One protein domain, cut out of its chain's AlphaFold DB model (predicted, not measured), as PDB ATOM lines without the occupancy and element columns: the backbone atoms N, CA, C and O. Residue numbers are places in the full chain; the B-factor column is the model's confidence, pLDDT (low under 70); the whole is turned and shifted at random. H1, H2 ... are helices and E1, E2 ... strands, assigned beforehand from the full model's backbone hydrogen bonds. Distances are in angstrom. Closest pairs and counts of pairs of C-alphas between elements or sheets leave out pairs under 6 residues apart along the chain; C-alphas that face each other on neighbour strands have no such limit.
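This is residues 2 to 13 and 26 to 125 of the 146 residues of an uncharacterized protein of Acidobacteria bacterium (UniProt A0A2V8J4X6). What does the model look like at first sight? It is one twisted, curving wall of seven strands, E1 to E7 in a row, each folding back beside the one before, while the short helix H1 is set off from this wall. What is it made of? The printed part has 112 residues, with one named helix followed by seven named strands, and its class is mostly strand. The sheet's order is E1 E2 E3 E4 E5 E6 E7, all antiparallel: a meander, each strand the antiparallel neighbour of the one before. How spread out is it? It is compact, with a radius of gyration of the C-alphas of 14.9 A, and its outline is only just elongated, spanning 44 by 29 by 25 A.

How do the inner strands pair? E4, residues 71 to 78, and E5, residues 86 to 98, are an antiparallel hairpin at 171 degrees, with N 91 and O 76 within hydrogen-bond range at 2.7 A. E5 and E6, residues 101 to 113, are a hairpin at 165 degrees, with N 92 and O 108 2.8 A apart. E3, residues 58 to 65, and E4 are a hairpin at 172 degrees; N 61 and O 75 are 2.8 A apart, and C-alphas 60 and 76, which face each other, 3.9 A. What lies at the edges? E2, residues 41 to 50, and the edge strand E1, residues 28 to 38, stand antiparallel at 157 degrees, with N 31 and O 47 2.9 A apart; E1 bends by 84 degrees at residue 35. E6 and the other edge strand, E7, residues 117 to 124, stand antiparallel at 168 degrees, with N 111 and O 119 2.8 A apart. Where is the helix? H1, residues 2 to 11, is not on the sheet and is apart from E2 to E7. Each of its O i to N i+4 pairs is within hydrogen-bond range.

Which elements are longest? From first to last C-alpha, E6 measures 35.5 A, E5 34.6 A and E2 26.8 A. Where are the anchor points? H1 begins at C-alpha 2, (-15.625, 25.175, 47.755), and E7 ends at C-alpha 124, (-10.387, 36.008, 41.811).

How far does it reach? The two C-alphas farthest apart, those of Glu 67 and Ile 115, are 45.2 A apart. Is anything missing? Residues 14 to 25 are not printed, and C-alphas 13 and 26 are 18.1 A apart across the cut. Of the links printed whole, no link is long. Where is confidence low? Residues 2 to 4, 12 to 13 and 81 to 85 have pLDDT under 70.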
ATOM      1  N   PHE A   2     -16.320  24.853  49.011       58.78
ATOM      2  CA  PHE A   2     -15.625  25.175  47.755       58.78
ATOM      3  C   PHE A   2     -15.889  24.170  46.622       58.78
ATOM      4  O   PHE A   2     -16.259  24.588  45.531       58.78
ATOM      5  N   ASP A   3     -15.841  22.864  46.898       69.44
ATOM      6  CA  ASP A   3     -16.078  21.829  45.872       69.44
ATOM      7  C   ASP A   3     -17.455  21.939  45.212       69.44
ATOM      8  O   ASP A   3     -17.603  21.715  44.017       69.44
ATOM      9  N   ASN A   4     -18.472  22.345  45.975       69.50
ATOM     10  CA  ASN A   4     -19.821  22.536  45.445       69.50
ATOM     11  C   ASN A   4     -19.910  23.755  44.518       69.50
ATOM     12  O   ASN A   4     -20.721  23.756  43.596       69.50
ATOM     13  N   ILE A   5     -19.091  24.782  44.762       70.19
ATOM     14  CA  ILE A   5     -19.009  25.975  43.915       70.19
ATOM     15  C   ILE A   5     -18.313  25.613  42.602       70.19
ATOM     16  O   ILE A   5     -18.872  25.860  41.537       70.19
ATOM     17  N   LEU A   6     -17.164  24.935  42.673       72.81
ATOM     18  CA  LEU A   6     -16.432  24.472  41.488       72.81
ATOM     19  C   LEU A   6     -17.256  23.477  40.663       72.81
ATOM     20  O   LEU A   6     -17.282  23.541  39.436       72.81
ATOM     21  N   LYS A   7     -18.000  22.591  41.332       72.69
ATOM     22  CA  LYS A   7     -18.936  21.680  40.673       72.69
ATOM     23  C   LYS A   7     -20.046  22.438  39.946       72.69
ATOM     24  O   LYS A   7     -20.348  22.093  38.810       72.69
ATOM     25  N   ALA A   8     -20.636  23.460  40.566       72.44
ATOM     26  CA  ALA A   8     -21.678  24.265  39.933       72.44
ATOM     27  C   ALA A   8     -21.158  25.029  38.702       72.44
ATOM     28  O   ALA A   8     -21.857  25.085  37.692       72.44
ATOM     29  N   GLU A   9     -19.934  25.563  38.756       71.25
ATOM     30  CA  GLU A   9     -19.281  26.159  37.582       71.25
ATOM     31  C   GLU A   9     -19.123  25.117  36.470       71.25
ATOM     32  O   GLU A   9     -19.606  25.323  35.354       71.25
ATOM     33  N   ASN A  10     -18.579  23.943  36.796       73.19
ATOM     34  CA  ASN A  10     -18.370  22.872  35.824       73.19
ATOM     35  C   ASN A  10     -19.681  22.327  35.219       73.19
ATOM     36  O   ASN A  10     -19.751  22.047  34.023       73.19
ATOM     37  N   GLU A  11     -20.757  22.227  36.008       72.19
ATOM     38  CA  GLU A  11     -22.083  21.793  35.537       72.19
ATOM     39  C   GLU A  11     -22.626  22.691  34.413       72.19
ATOM     40  O   GLU A  11     -23.330  22.208  33.525       72.19
ATOM     41  N   THR A  12     -22.264  23.978  34.405       63.31
ATOM     42  CA  THR A  12     -22.677  24.930  33.361       63.31
ATOM     43  C   THR A  12     -21.765  24.947  32.132       63.31
ATOM     44  O   THR A  12     -22.096  25.592  31.141       63.31
ATOM     45  N   HIS A  13     -20.639  24.227  32.145       62.88
ATOM     46  CA  HIS A  13     -19.637  24.289  31.075       62.88
ATOM     47  C   HIS A  13     -19.884  23.314  29.914       62.88
ATOM     48  O   HIS A  13     -19.304  23.496  28.840       62.88
ATOM     49  N   ALA A  26     -33.054  33.808  23.277       93.12
ATOM     50  CA  ALA A  26     -33.814  32.590  23.542       93.12
ATOM     51  C   ALA A  26     -34.080  32.365  25.044       93.12
ATOM     52  O   ALA A  26     -35.139  31.862  25.410       93.12
ATOM     53  N   ASN A  27     -33.158  32.786  25.918       94.25
ATOM     54  CA  ASN A  27     -33.239  32.583  27.367       94.25
ATOM     55  C   ASN A  27     -33.694  33.841  28.123       94.25
ATOM     56  O   ASN A  27     -34.233  33.721  29.226       94.25
ATOM     57  N   TYR A  28     -33.520  35.033  27.541       96.50
ATOM     58  CA  TYR A  28     -33.741  36.317  28.210       96.50
ATOM     59  C   TYR A  28     -34.542  37.308  27.361       96.50
ATOM     60  O   TYR A  28     -34.458  37.335  26.131       96.50
ATOM     61  N   SER A  29     -35.314  38.161  28.031       97.75
ATOM     62  CA  SER A  29     -35.697  39.463  27.491       97.75
ATOM     63  C   SER A  29     -34.701  40.527  27.951       97.75
ATOM     64  O   SER A  29     -34.147  40.451  29.051       97.75
ATOM     65  N   PHE A  30     -34.481  41.510  27.082       97.88
ATOM     66  CA  PHE A  30     -33.510  42.578  27.274       97.88
ATOM     67  C   PHE A  30     -34.221  43.927  27.296       97.88
ATOM     68  O   PHE A  30     -35.198  44.133  26.578       97.88
ATOM     69  N   SER A  31     -33.720  44.844  28.114       98.19
ATOM     70  CA  SER A  31     -34.171  46.236  28.163       98.19
ATOM     71  C   SER A  31     -32.958  47.152  28.152       98.19
ATOM     72  O   SER A  31     -32.022  46.946  28.922       98.19
ATOM     73  N   TYR A  32     -32.942  48.145  27.267       98.06
ATOM     74  CA  TYR A  32     -31.864  49.126  27.250       98.06
ATOM     75  C   TYR A  32     -32.006  50.078  28.439       98.06
ATOM     76  O   TYR A  32     -33.079  50.639  28.653       98.06
ATOM     77  N   ILE A  33     -30.933  50.241  29.214       98.12
ATOM     78  CA  ILE A  33     -30.916  51.124  30.387       98.12
ATOM     79  C   ILE A  33     -30.109  52.389  30.098       98.12
ATOM     80  O   ILE A  33     -30.499  53.473  30.519       98.12
ATOM     81  N   GLY A  34     -28.974  52.271  29.406       97.62
ATOM     82  CA  GLY A  34     -28.136  53.424  29.094       97.62
ATOM     83  C   GLY A  34     -26.712  53.053  28.707       97.62
ATOM     84  O   GLY A  34     -26.406  51.897  28.421       97.62
ATOM     85  N   GLN A  35     -25.838  54.055  28.739       97.19
ATOM     86  CA  GLN A  35     -24.404  53.913  28.527       97.19
ATOM     87  C   GLN A  35     -23.638  54.378  29.761       97.19
ATOM     88  O   GLN A  35     -24.044  55.333  30.421       97.19
ATOM     89  N   GLU A  36     -22.516  53.728  30.041       95.38
ATOM     90  CA  GLU A  36     -21.571  54.143  31.080       95.38
ATOM     91  C   GLU A  36     -20.146  53.702  30.730       95.38
ATOM     92  O   GLU A  36     -19.929  53.032  29.719       95.38
ATOM     93  N   LEU A  37     -19.167  54.110  31.539       94.50
ATOM     94  CA  LEU A  37     -17.785  53.657  31.400       94.50
ATOM     95  C   LEU A  37     -17.554  52.412  32.267       94.50
ATOM     96  O   LEU A  37     -17.751  52.473  33.480       94.50
ATOM     97  N   CYS A  38     -17.083  51.320  31.664       89.12
ATOM     98  CA  CYS A  38     -16.520  50.171  32.374       89.12
ATOM     99  C   CYS A  38     -15.006  50.181  32.186       89.12
ATOM    100  O   CYS A  38     -14.529  50.003  31.069       89.12
ATOM    101  N   ASP A  39     -14.250  50.409  33.261       86.38
ATOM    102  CA  ASP A  39     -12.781  50.384  33.238       86.38
ATOM    103  C   ASP A  39     -12.177  51.232  32.093       86.38
ATOM    104  O   ASP A  39     -11.248  50.834  31.397       86.38
ATOM    105  N   GLY A  40     -12.752  52.423  31.876       89.19
ATOM    106  CA  GLY A  40     -12.323  53.377  30.846       89.19
ATOM    107  C   GLY A  40     -12.872  53.121  29.438       89.19
ATOM    108  O   GLY A  40     -12.672  53.958  28.558       89.19
ATOM    109  N   ARG A  41     -13.600  52.022  29.215       92.06
ATOM    110  CA  ARG A  41     -14.231  51.676  27.932       92.06
ATOM    111  C   ARG A  41     -15.722  51.993  27.955       92.06
ATOM    112  O   ARG A  41     -16.376  51.885  28.991       92.06
ATOM    113  N   LYS A  42     -16.278  52.411  26.817       97.00
ATOM    114  CA  LYS A  42     -17.713  52.688  26.699       97.00
ATOM    115  C   LYS A  42     -18.489  51.371  26.722       97.00
ATOM    116  O   LYS A  42     -18.177  50.469  25.957       97.00
ATOM    117  N   CYS A  43     -19.526  51.297  27.547       97.81
ATOM    118  CA  CYS A  43     -20.398  50.137  27.669       97.81
ATOM    119  C   CYS A  43     -21.864  50.495  27.451       97.81
ATOM    120  O   CYS A  43     -22.323  51.553  27.888       97.81
ATOM    121  N   TYR A  44     -22.622  49.564  26.879       98.19
ATOM    122  CA  TYR A  44     -24.080  49.544  26.945       98.19
ATOM    123  C   TYR A  44     -24.528  48.752  28.171       98.19
ATOM    124  O   TYR A  44     -24.122  47.607  28.365       98.19
ATOM    125  N   ARG A  45     -25.404  49.340  28.983       98.25
ATOM    126  CA  ARG A  45     -26.026  48.671  30.123       98.25
ATOM    127  C   ARG A  45     -27.419  48.192  29.742       98.25
ATOM    128  O   ARG A  45     -28.279  49.002  29.378       98.25
ATOM    129  N   LEU A  46     -27.647  46.887  29.864       98.50
ATOM    130  CA  LEU A  46     -28.931  46.245  29.588       98.50
ATOM    131  C   LEU A  46     -29.479  45.569  30.845       98.50
ATOM    132  O   LEU A  46     -28.735  44.933  31.586       98.50
ATOM    133  N   GLY A  47     -30.786  45.655  31.068       98.44
ATOM    134  CA  GLY A  47     -31.491  44.799  32.016       98.44
ATOM    135  C   GLY A  47     -31.800  43.451  31.374       98.44
ATOM    136  O   GLY A  47     -32.317  43.424  30.258       98.44
ATOM    137  N   ILE A  48     -31.520  42.355  32.082       97.88
ATOM    138  CA  ILE A  48     -31.813  40.979  31.666       97.88
ATOM    139  C   ILE A  48     -32.880  40.360  32.567       97.88
ATOM    140  O   ILE A  48     -32.774  40.371  33.795       97.88
ATOM    141  N   THR A  49     -33.918  39.804  31.947       96.75
ATOM    142  CA  THR A  49     -34.997  39.083  32.636       96.75
ATOM    143  C   THR A  49     -35.103  37.679  32.046       96.75
ATOM    144  O   THR A  49     -35.355  37.549  30.846       96.75
ATOM    145  N   PRO A  50     -34.876  36.613  32.833       95.38
ATOM    146  CA  PRO A  50     -34.932  35.254  32.331       95.38
ATOM    147  C   PRO A  50     -36.368  34.902  31.953       95.38
ATOM    148  O   PRO A  50     -37.318  35.179  32.687       95.38
ATOM    149  N   ARG A  51     -36.527  34.238  30.812       94.44
ATOM    150  CA  ARG A  51     -37.833  33.786  30.308       94.44
ATOM    151  C   ARG A  51     -38.384  32.588  31.083       94.44
ATOM    152  O   ARG A  51     -39.570  32.290  30.994       94.44
ATOM    153  N   ARG A  52     -37.528  31.908  31.849       91.81
ATOM    154  CA  ARG A  52     -37.844  30.721  32.649       91.81
ATOM    155  C   ARG A  52     -37.191  30.806  34.027       91.81
ATOM    156  O   ARG A  52     -36.114  31.373  34.181       91.81
ATOM    157  N   ARG A  53     -37.844  30.252  35.051       85.00
ATOM    158  CA  ARG A  53     -37.333  30.243  36.436       85.00
ATOM    159  C   ARG A  53     -36.554  28.964  36.717       85.00
ATOM    160  O   ARG A  53     -37.047  28.052  37.379       85.00
ATOM    161  N   GLU A  54     -35.332  28.902  36.208       83.62
ATOM    162  CA  GLU A  54     -34.477  27.719  36.315       83.62
ATOM    163  C   GLU A  54     -33.195  27.970  37.108       83.62
ATOM    164  O   GLU A  54     -32.814  29.109  37.389       83.62
ATOM    165  N   LYS A  55     -32.545  26.871  37.512       77.50
ATOM    166  CA  LYS A  55     -31.242  26.905  38.181       77.50
ATOM    167  C   LYS A  55     -30.237  27.581  37.234       77.50
ATOM    168  O   LYS A  55     -30.269  27.323  36.039       77.50
ATOM    169  N   TYR A  56     -29.366  28.427  37.784       83.06
ATOM    170  CA  TYR A  56     -28.281  29.135  37.084       83.06
ATOM    171  C   TYR A  56     -28.659  30.319  36.182       83.06
ATOM    172  O   TYR A  56     -27.767  31.077  35.814       83.06
ATOM    173  N   LEU A  57     -29.942  30.555  35.889       90.75
ATOM    174  CA  LEU A  57     -30.352  31.794  35.218       90.75
ATOM    175  C   LEU A  57     -30.283  32.993  36.170       90.75
ATOM    176  O   LEU A  57     -30.467  32.836  37.379       90.75
ATOM    177  N   ILE A  58     -30.045  34.189  35.629       92.06
ATOM    178  CA  ILE A  58     -29.815  35.415  36.408       92.06
ATOM    179  C   ILE A  58     -30.846  36.484  36.041       92.06
ATOM    180  O   ILE A  58     -30.933  36.913  34.900       92.06
ATOM    181  N   GLN A  59     -31.594  36.982  37.019       94.88
ATOM    182  CA  GLN A  59     -32.333  38.239  36.877       94.88
ATOM    183  C   GLN A  59     -31.406  39.393  37.254       94.88
ATOM    184  O   GLN A  59     -30.869  39.391  38.363       94.88
ATOM    185  N   GLY A  60     -31.248  40.397  36.391       96.56
ATOM    186  CA  GLY A  60     -30.381  41.526  36.721       96.56
ATOM    187  C   GLY A  60     -30.007  42.418  35.546       96.56
ATOM    188  O   GLY A  60     -30.866  42.820  34.766       96.56
ATOM    189  N   GLN A  61     -28.729  42.769  35.464       98.25
ATOM    190  CA  GLN A  61     -28.145  43.684  34.493       98.25
ATOM    191  C   GLN A  61     -26.853  43.103  33.915       98.25
ATOM    192  O   GLN A  61     -26.120  42.379  34.594       98.25
ATOM    193  N   ILE A  62     -26.566  43.463  32.670       98.19
ATOM    194  CA  ILE A  62     -25.294  43.200  32.004       98.19
ATOM    195  C   ILE A  62     -24.716  44.488  31.436       98.19
ATOM    196  O   ILE A  62     -25.447  45.428  31.110       98.19
ATOM    197  N   TRP A  63     -23.400  44.486  31.281       97.94
ATOM    198  CA  TRP A  63     -22.647  45.521  30.594       97.94
ATOM    199  C   TRP A  63     -21.986  44.901  29.381       97.94
ATOM    200  O   TRP A  63     -21.317  43.876  29.510       97.94
ATOM    201  N   ILE A  64     -22.192  45.520  28.227       97.62
ATOM    202  CA  ILE A  64     -21.641  45.091  26.947       97.62
ATOM    203  C   ILE A  64     -20.650  46.149  26.490       97.62
ATOM    204  O   ILE A  64     -21.027  47.315  26.369       97.62
ATOM    205  N   ASP A  65     -19.407  45.751  26.247       96.31
ATOM    206  CA  ASP A  65     -18.390  46.627  25.672       96.31
ATOM    207  C   ASP A  65     -18.834  47.144  24.295       96.31
ATOM    208  O   ASP A  65     -19.330  46.376  23.474       96.31
ATOM    209  N   ALA A  66     -18.684  48.442  24.039       95.31
ATOM    210  CA  ALA A  66     -19.173  49.056  22.806       95.31
ATOM    211  C   ALA A  66     -18.262  48.833  21.586       95.31
ATOM    212  O   ALA A  66     -18.678  49.164  20.479       95.31
ATOM    213  N   GLU A  67     -17.042  48.328  21.776       92.69
ATOM    214  CA  GLU A  67     -16.089  48.039  20.697       92.69
ATOM    215  C   GLU A  67     -16.065  46.533  20.386       92.69
ATOM    216  O   GLU A  67     -16.227  46.147  19.232       92.69
ATOM    217  N   ASP A  68     -15.963  45.681  21.412       90.75
ATOM    218  CA  ASP A  68     -15.851  44.221  21.265       90.75
ATOM    219  C   ASP A  68     -17.207  43.485  21.345       90.75
ATOM    220  O   ASP A  68     -17.254  42.257  21.224       90.75
ATOM    221  N   TRP A  69     -18.306  44.193  21.646       93.19
ATOM    222  CA  TRP A  69     -19.668  43.646  21.822       93.19
ATOM    223  C   TRP A  69     -19.780  42.486  22.823       93.19
ATOM    224  O   TRP A  69     -20.746  41.720  22.828       93.19
ATOM    225  N   SER A  70     -18.792  42.370  23.707       93.38
ATOM    226  CA  SER A  70     -18.673  41.297  24.685       93.38
ATOM    227  C   SER A  70     -19.280  41.704  26.022       93.38
ATOM    228  O   SER A  70     -19.218  42.868  26.420       93.38
ATOM    229  N   ILE A  71     -19.854  40.744  26.749       95.69
ATOM    230  CA  ILE A  71     -20.339  40.985  28.111       95.69
ATOM    231  C   ILE A  71     -19.131  41.134  29.041       95.69
ATOM    232  O   ILE A  71     -18.372  40.187  29.233       95.69
ATOM    233  N   VAL A  72     -18.979  42.307  29.653       96.19
ATOM    234  CA  VAL A  72     -17.847  42.628  30.542       96.19
ATOM    235  C   VAL A  72     -18.204  42.539  32.021       96.19
ATOM    236  O   VAL A  72     -17.336  42.387  32.881       96.19
ATOM    237  N   ARG A  73     -19.500  42.598  32.338       96.94
ATOM    238  CA  ARG A  73     -20.011  42.467  33.703       96.94
ATOM    239  C   ARG A  73     -21.424  41.910  33.703       96.94
ATOM    240  O   ARG A  73     -22.230  42.242  32.835       96.94
ATOM    241  N   ILE A  74     -21.727  41.105  34.713       96.88
ATOM    242  CA  ILE A  74     -23.064  40.601  35.019       96.88
ATOM    243  C   ILE A  74     -23.334  40.893  36.490       96.88
ATOM    244  O   ILE A  74     -22.555  40.495  37.354       96.88
ATOM    245  N   GLN A  75     -24.451  41.549  36.780       96.88
ATOM    246  CA  GLN A  75     -24.903  41.797  38.143       96.88
ATOM    247  C   GLN A  75     -26.345  41.336  38.302       96.88
ATOM    248  O   GLN A  75     -27.181  41.642  37.459       96.88
ATOM    249  N   GLY A  76     -26.674  40.635  39.384       94.75
ATOM    250  CA  GLY A  76     -28.056  40.224  39.616       94.75
ATOM    251  C   GLY A  76     -28.221  39.137  40.658       94.75
ATOM    252  O   GLY A  76     -27.326  38.865  41.449       94.75
ATOM    253  N   SER A  77     -29.373  38.484  40.633       91.69
ATOM    254  CA  SER A  77     -29.710  37.383  41.530       91.69
ATOM    255  C   SER A  77     -30.116  36.137  40.745       91.69
ATOM    256  O   SER A  77     -30.681  36.267  39.655       91.69
ATOM    257  N   PRO A  78     -29.912  34.928  41.295       88.75
ATOM    258  CA  PRO A  78     -30.448  33.709  40.702       88.75
ATOM    259  C   PRO A  78     -31.962  33.809  40.452       88.75
ATOM    260  O   PRO A  78     -32.717  34.224  41.329       88.75
ATOM    261  N   ALA A  79     -32.421  33.379  39.277       84.06
ATOM    262  CA  ALA A  79     -33.837  33.341  38.895       84.06
ATOM    263  C   ALA A  79     -34.660  32.367  39.755       84.06
ATOM    264  O   ALA A  79     -35.885  32.471  39.857       84.06
ATOM    265  N   LYS A  80     -33.970  31.398  40.360       81.62
ATOM    266  CA  LYS A  80     -34.505  30.422  41.301       81.62
ATOM    267  C   LYS A  80     -33.622  30.404  42.543       81.62
ATOM    268  O   LYS A  80     -32.401  30.319  42.427       81.62
ATOM    269  N   HIS A  81     -34.242  30.443  43.722       69.06
ATOM    270  CA  HIS A  81     -33.513  30.366  44.985       69.06
ATOM    271  C   HIS A  81     -32.665  29.083  45.050       69.06
ATOM    272  O   HIS A  81     -33.178  28.000  44.747       69.06
ATOM    273  N   PRO A  82     -31.383  29.180  45.449       61.41
ATOM    274  CA  PRO A  82     -30.487  28.029  45.497       61.41
ATOM    275  C   PRO A  82     -30.840  27.043  46.625       61.41
ATOM    276  O   PRO A  82     -30.489  25.870  46.525       61.41
ATOM    277  N   SER A  83     -31.550  27.482  47.677       65.69
ATOM    278  CA  SER A  83     -32.066  26.624  48.755       65.69
ATOM    279  C   SER A  83     -33.227  27.286  49.518       65.69
ATOM    280  O   SER A  83     -33.401  28.499  49.426       65.69
ATOM    281  N   PHE A  84     -33.984  26.517  50.317       59.59
ATOM    282  CA  PHE A  84     -35.014  27.053  51.232       59.59
ATOM    283  C   PHE A  84     -34.429  27.998  52.302       59.59
ATOM    284  O   PHE A  84     -35.104  28.907  52.771       59.59
ATOM    285  N   TRP A  85     -33.160  27.805  52.676       53.97
ATOM    286  CA  TRP A  85     -32.493  28.572  53.733       53.97
ATOM    287  C   TRP A  85     -31.817  29.856  53.230       53.97
ATOM    288  O   TRP A  85     -31.431  30.699  54.044       53.97
ATOM    289  N   THR A  86     -31.663  30.015  51.912       73.50
ATOM    290  CA  THR A  86     -31.047  31.189  51.278       73.50
ATOM    291  C   THR A  86     -32.139  32.146  50.816       73.50
ATOM    292  O   THR A  86     -32.824  31.876  49.830       73.50
ATOM    293  N   ARG A  87     -32.302  33.267  51.526       71.44
ATOM    294  CA  ARG A  87     -33.378  34.238  51.262       71.44
ATOM    295  C   ARG A  87     -33.111  35.082  50.025       71.44
ATOM    296  O   ARG A  87     -34.020  35.335  49.249       71.44
ATOM    297  N   GLN A  88     -31.870  35.524  49.862       79.25
ATOM    298  CA  GLN A  88     -31.461  36.371  48.752       79.25
ATOM    299  C   GLN A  88     -29.986  36.131  48.453       79.25
ATOM    300  O   GLN A  88     -29.196  35.914  49.370       79.25
ATOM    301  N   THR A  89     -29.627  36.188  47.173       85.31
ATOM    302  CA  THR A  89     -28.240  36.148  46.709       85.31
ATOM    303  C   THR A  89     -28.054  37.231  45.657       85.31
ATOM    304  O   THR A  89     -28.825  37.287  44.702       85.31
ATOM    305  N   GLN A  90     -27.038  38.070  45.828       92.25
ATOM    306  CA  GLN A  90     -26.590  39.062  44.853       92.25
ATOM    307  C   GLN A  90     -25.233  38.645  44.306       92.25
ATOM    308  O   GLN A  90     -24.348  38.300  45.082       92.25
ATOM    309  N   ILE A  91     -25.084  38.690  42.991       92.69
ATOM    310  CA  ILE A  91     -23.912  38.278  42.228       92.69
ATOM    311  C   ILE A  91     -23.378  39.501  41.481       92.69
ATOM    312  O   ILE A  91     -24.160  40.239  40.885       92.69
ATOM    313  N   ASP A  92     -22.061  39.677  41.486       96.31
ATOM    314  CA  ASP A  92     -21.305  40.573  40.607       96.31
ATOM    315  C   ASP A  92     -20.164  39.757  39.987       96.31
ATOM    316  O   ASP A  92     -19.212  39.369  40.669       96.31
ATOM    317  N   ARG A  93     -20.300  39.430  38.703       95.56
ATOM    318  CA  ARG A  93     -19.290  38.727  37.913       95.56
ATOM    319  C   ARG A  93     -18.679  39.709  36.929       95.56
ATOM    320  O   ARG A  93     -19.407  40.353  36.173       95.56
ATOM    321  N   ARG A  94     -17.353  39.790  36.910       96.25
ATOM    322  CA  ARG A  94     -16.597  40.683  36.026       96.25
ATOM    323  C   ARG A  94     -15.696  39.892  35.108       96.25
ATOM    324  O   ARG A  94     -15.166  38.854  35.508       96.25
ATOM    325  N   TYR A  95     -15.492  40.424  33.916       95.19
ATOM    326  CA  TYR A  95     -14.609  39.871  32.906       95.19
ATOM    327  C   TYR A  95     -13.510  40.875  32.586       95.19
ATOM    328  O   TYR A  95     -13.708  42.082  32.699       95.19
ATOM    329  N   LYS A  96     -12.349  40.368  32.190       92.88
ATOM    330  CA  LYS A  96     -11.239  41.177  31.691       92.88
ATOM    331  C   LYS A  96     -10.752  40.607  30.372       92.88
ATOM    332  O   LYS A  96     -10.814  39.395  30.158       92.88
ATOM    333  N   ARG A  97     -10.261  41.487  29.509       90.50
ATOM    334  CA  ARG A  97      -9.655  41.094  28.244       90.50
ATOM    335  C   ARG A  97      -8.219  40.624  28.488       90.50
ATOM    336  O   ARG A  97      -7.433  41.362  29.079       90.50
ATOM    337  N   ILE A  98      -7.894  39.407  28.063       89.31
ATOM    338  CA  ILE A  98      -6.546  38.820  28.095       89.31
ATOM    339  C   ILE A  98      -6.324  38.155  26.739       89.31
ATOM    340  O   ILE A  98      -7.169  37.368  26.320       89.31
ATOM    341  N   ASP A  99      -5.248  38.515  26.041       86.00
ATOM    342  CA  ASP A  99      -4.879  37.954  24.732       86.00
ATOM    343  C   ASP A  99      -6.047  37.895  23.731       86.00
ATOM    344  O   ASP A  99      -6.300  36.900  23.062       86.00
ATOM    345  N   GLY A 100      -6.820  38.984  23.662       83.56
ATOM    346  CA  GLY A 100      -7.961  39.108  22.750       83.56
ATOM    347  C   GLY A 100      -9.258  38.442  23.226       83.56
ATOM    348  O   GLY A 100     -10.300  38.698  22.627       83.56
ATOM    349  N   MET A 101      -9.244  37.685  24.324       85.06
ATOM    350  CA  MET A 101     -10.415  36.990  24.867       85.06
ATOM    351  C   MET A 101     -10.955  37.647  26.139       85.06
ATOM    352  O   MET A 101     -10.199  38.070  27.012       85.06
ATOM    353  N   TRP A 102     -12.279  37.670  26.290       89.69
ATOM    354  CA  TRP A 102     -12.936  38.086  27.530       89.69
ATOM    355  C   TRP A 102     -13.070  36.901  28.491       89.69
ATOM    356  O   TRP A 102     -13.846  35.975  28.258       89.69
ATOM    357  N   LEU A 103     -12.307  36.933  29.584       91.31
ATOM    358  CA  LEU A 103     -12.217  35.853  30.571       91.31
ATOM    359  C   LEU A 103     -12.689  36.319  31.951       91.31
ATOM    360  O   LEU A 103     -12.642  37.510  32.256       91.31
ATOM    361  N   ASN A 104     -13.153  35.387  32.796       91.94
ATOM    362  CA  ASN A 104     -13.598  35.713  34.155       91.94
ATOM    363  C   ASN A 104     -12.455  36.404  34.914       91.94
ATOM    364  O   ASN A 104     -11.358  35.876  35.010       91.94
ATOM    365  N   ALA A 105     -12.707  37.576  35.480       94.25
ATOM    366  CA  ALA A 105     -11.754  38.288  36.326       94.25
ATOM    367  C   ALA A 105     -12.068  38.050  37.804       94.25
ATOM    368  O   ALA A 105     -11.183  37.734  38.603       94.25
ATOM    369  N   SER A 106     -13.345  38.175  38.164       95.00
ATOM    370  CA  SER A 106     -13.810  37.986  39.531       95.00
ATOM    371  C   SER A 106     -15.279  37.592  39.599       95.00
ATOM    372  O   SER A 106     -16.071  37.851  38.689       95.00
ATOM    373  N   LEU A 107     -15.632  36.967  40.718       92.94
ATOM    374  CA  LEU A 107     -17.001  36.680  41.118       92.94
ATOM    375  C   LEU A 107     -17.155  37.049  42.592       92.94
ATOM    376  O   LEU A 107     -16.528  36.440  43.460       92.94
ATOM    377  N   GLU A 108     -18.006  38.027  42.879       94.31
ATOM    378  CA  GLU A 108     -18.464  38.333  44.229       94.31
ATOM    379  C   GLU A 108     -19.927  37.915  44.372       94.31
ATOM    380  O   GLU A 108     -20.763  38.215  43.521       94.31
ATOM    381  N   SER A 109     -20.244  37.195  45.445       90.81
ATOM    382  CA  SER A 109     -21.606  36.777  45.758       90.81
ATOM    383  C   SER A 109     -21.907  37.028  47.225       90.81
ATOM    384  O   SER A 109     -21.205  36.528  48.099       90.81
ATOM    385  N   THR A 110     -22.951  37.799  47.509       91.31
ATOM    386  CA  THR A 110     -23.446  38.040  48.867       91.31
ATOM    387  C   THR A 110     -24.781  37.340  49.040       91.31
ATOM    388  O   THR A 110     -25.702  37.586  48.266       91.31
ATOM    389  N   SER A 111     -24.897  36.485  50.051       88.69
ATOM    390  CA  SER A 111     -26.111  35.728  50.347       88.69
ATOM    391  C   SER A 111     -26.574  35.923  51.784       88.69
ATOM    392  O   SER A 111     -25.763  35.858  52.705       88.69
ATOM    393  N   ASP A 112     -27.882  36.076  51.975       84.56
ATOM    394  CA  ASP A 112     -28.512  36.081  53.296       84.56
ATOM    395  C   ASP A 112     -29.019  34.678  53.636       84.56
ATOM    396  O   ASP A 112     -29.940  34.144  53.000       84.56
ATOM    397  N   ILE A 113     -28.397  34.069  54.644       83.06
ATOM    398  CA  ILE A 113     -28.645  32.693  55.068       83.06
ATOM    399  C   ILE A 113     -29.330  32.720  56.434       83.06
ATOM    400  O   ILE A 113     -28.813  33.292  57.388       83.06
ATOM    401  N   LEU A 114     -30.484  32.058  56.547       75.44
ATOM    402  CA  LEU A 114     -31.351  32.095  57.735       75.44
ATOM    403  C   LEU A 114     -30.641  31.797  59.069       75.44
ATOM    404  O   LEU A 114     -30.970  32.415  60.073       75.44
ATOM    405  N   ILE A 115     -29.685  30.866  59.075       76.50
ATOM    406  CA  ILE A 115     -28.978  30.417  60.289       76.50
ATOM    407  C   ILE A 115     -27.587  31.038  60.466       76.50
ATOM    408  O   ILE A 115     -27.037  30.998  61.559       76.50
ATOM    409  N   ALA A 116     -27.006  31.578  59.393       77.00
ATOM    410  CA  ALA A 116     -25.616  32.040  59.364       77.00
ATOM    411  C   ALA A 116     -25.491  33.551  59.107       77.00
ATOM    412  O   ALA A 116     -24.384  34.083  59.091       77.00
ATOM    413  N   GLY A 117     -26.613  34.246  58.903       83.38
ATOM    414  CA  GLY A 117     -26.633  35.657  58.546       83.38
ATOM    415  C   GLY A 117     -26.088  35.911  57.139       83.38
ATOM    416  O   GLY A 117     -26.198  35.072  56.241       83.38
ATOM    417  N   ARG A 118     -25.519  37.100  56.944       87.44
ATOM    418  CA  ARG A 118     -24.948  37.539  55.670       87.44
ATOM    419  C   ARG A 118     -23.599  36.862  55.429       87.44
ATOM    420  O   ARG A 118     -22.691  36.974  56.248       87.44
ATOM    421  N   SER A 119     -23.451  36.211  54.282       88.69
ATOM    422  CA  SER A 119     -22.223  35.547  53.847       88.69
ATOM    423  C   SER A 119     -21.766  36.110  52.507       88.69
ATOM    424  O   SER A 119     -22.578  36.264  51.594       88.69
ATOM    425  N   THR A 120     -20.472  36.402  52.376       90.81
ATOM    426  CA  THR A 120     -19.877  36.895  51.129       90.81
ATOM    427  C   THR A 120     -18.815  35.921  50.634       90.81
ATOM    428  O   THR A 120     -17.859  35.617  51.344       90.81
ATOM    429  N   LEU A 121     -18.973  35.463  49.396       89.44
ATOM    430  CA  LEU A 121     -17.980  34.723  48.629       89.44
ATOM    431  C   LEU A 121     -17.283  35.683  47.665       89.44
ATOM    432  O   LEU A 121     -17.952  36.442  46.965       89.44
ATOM    433  N   LYS A 122     -15.954  35.609  47.595       93.06
ATOM    434  CA  LYS A 122     -15.141  36.317  46.602       93.06
ATOM    435  C   LYS A 122     -14.201  35.328  45.930       93.06
ATOM    436  O   LYS A 122     -13.476  34.614  46.618       93.06
ATOM    437  N   ILE A 123     -14.212  35.305  44.606       92.19
ATOM    438  CA  ILE A 123     -13.298  34.525  43.774       92.19
ATOM    439  C   ILE A 123     -12.563  35.497  42.859       92.19
ATOM    440  O   ILE A 123     -13.176  36.383  42.260       92.19
ATOM    441  N   GLN A 124     -11.250  35.324  42.766       94.12
ATOM    442  CA  GLN A 124     -10.387  36.008  41.811       94.12
ATOM    443  C   GLN A 124      -9.770  34.948  40.908       94.12
ATOM    444  O   GLN A 124      -9.250  33.950  41.408       94.12
ATOM    445  N   TYR A 125      -9.843  35.154  39.597       90.62
ATOM    446  CA  TYR A 125      -9.287  34.217  38.627       90.62
ATOM    447  C   TYR A 125      -7.944  34.748  38.117       90.62
ATOM    448  O   TYR A 125      -7.829  35.898  37.674       90.62
TER     449      TYR A 125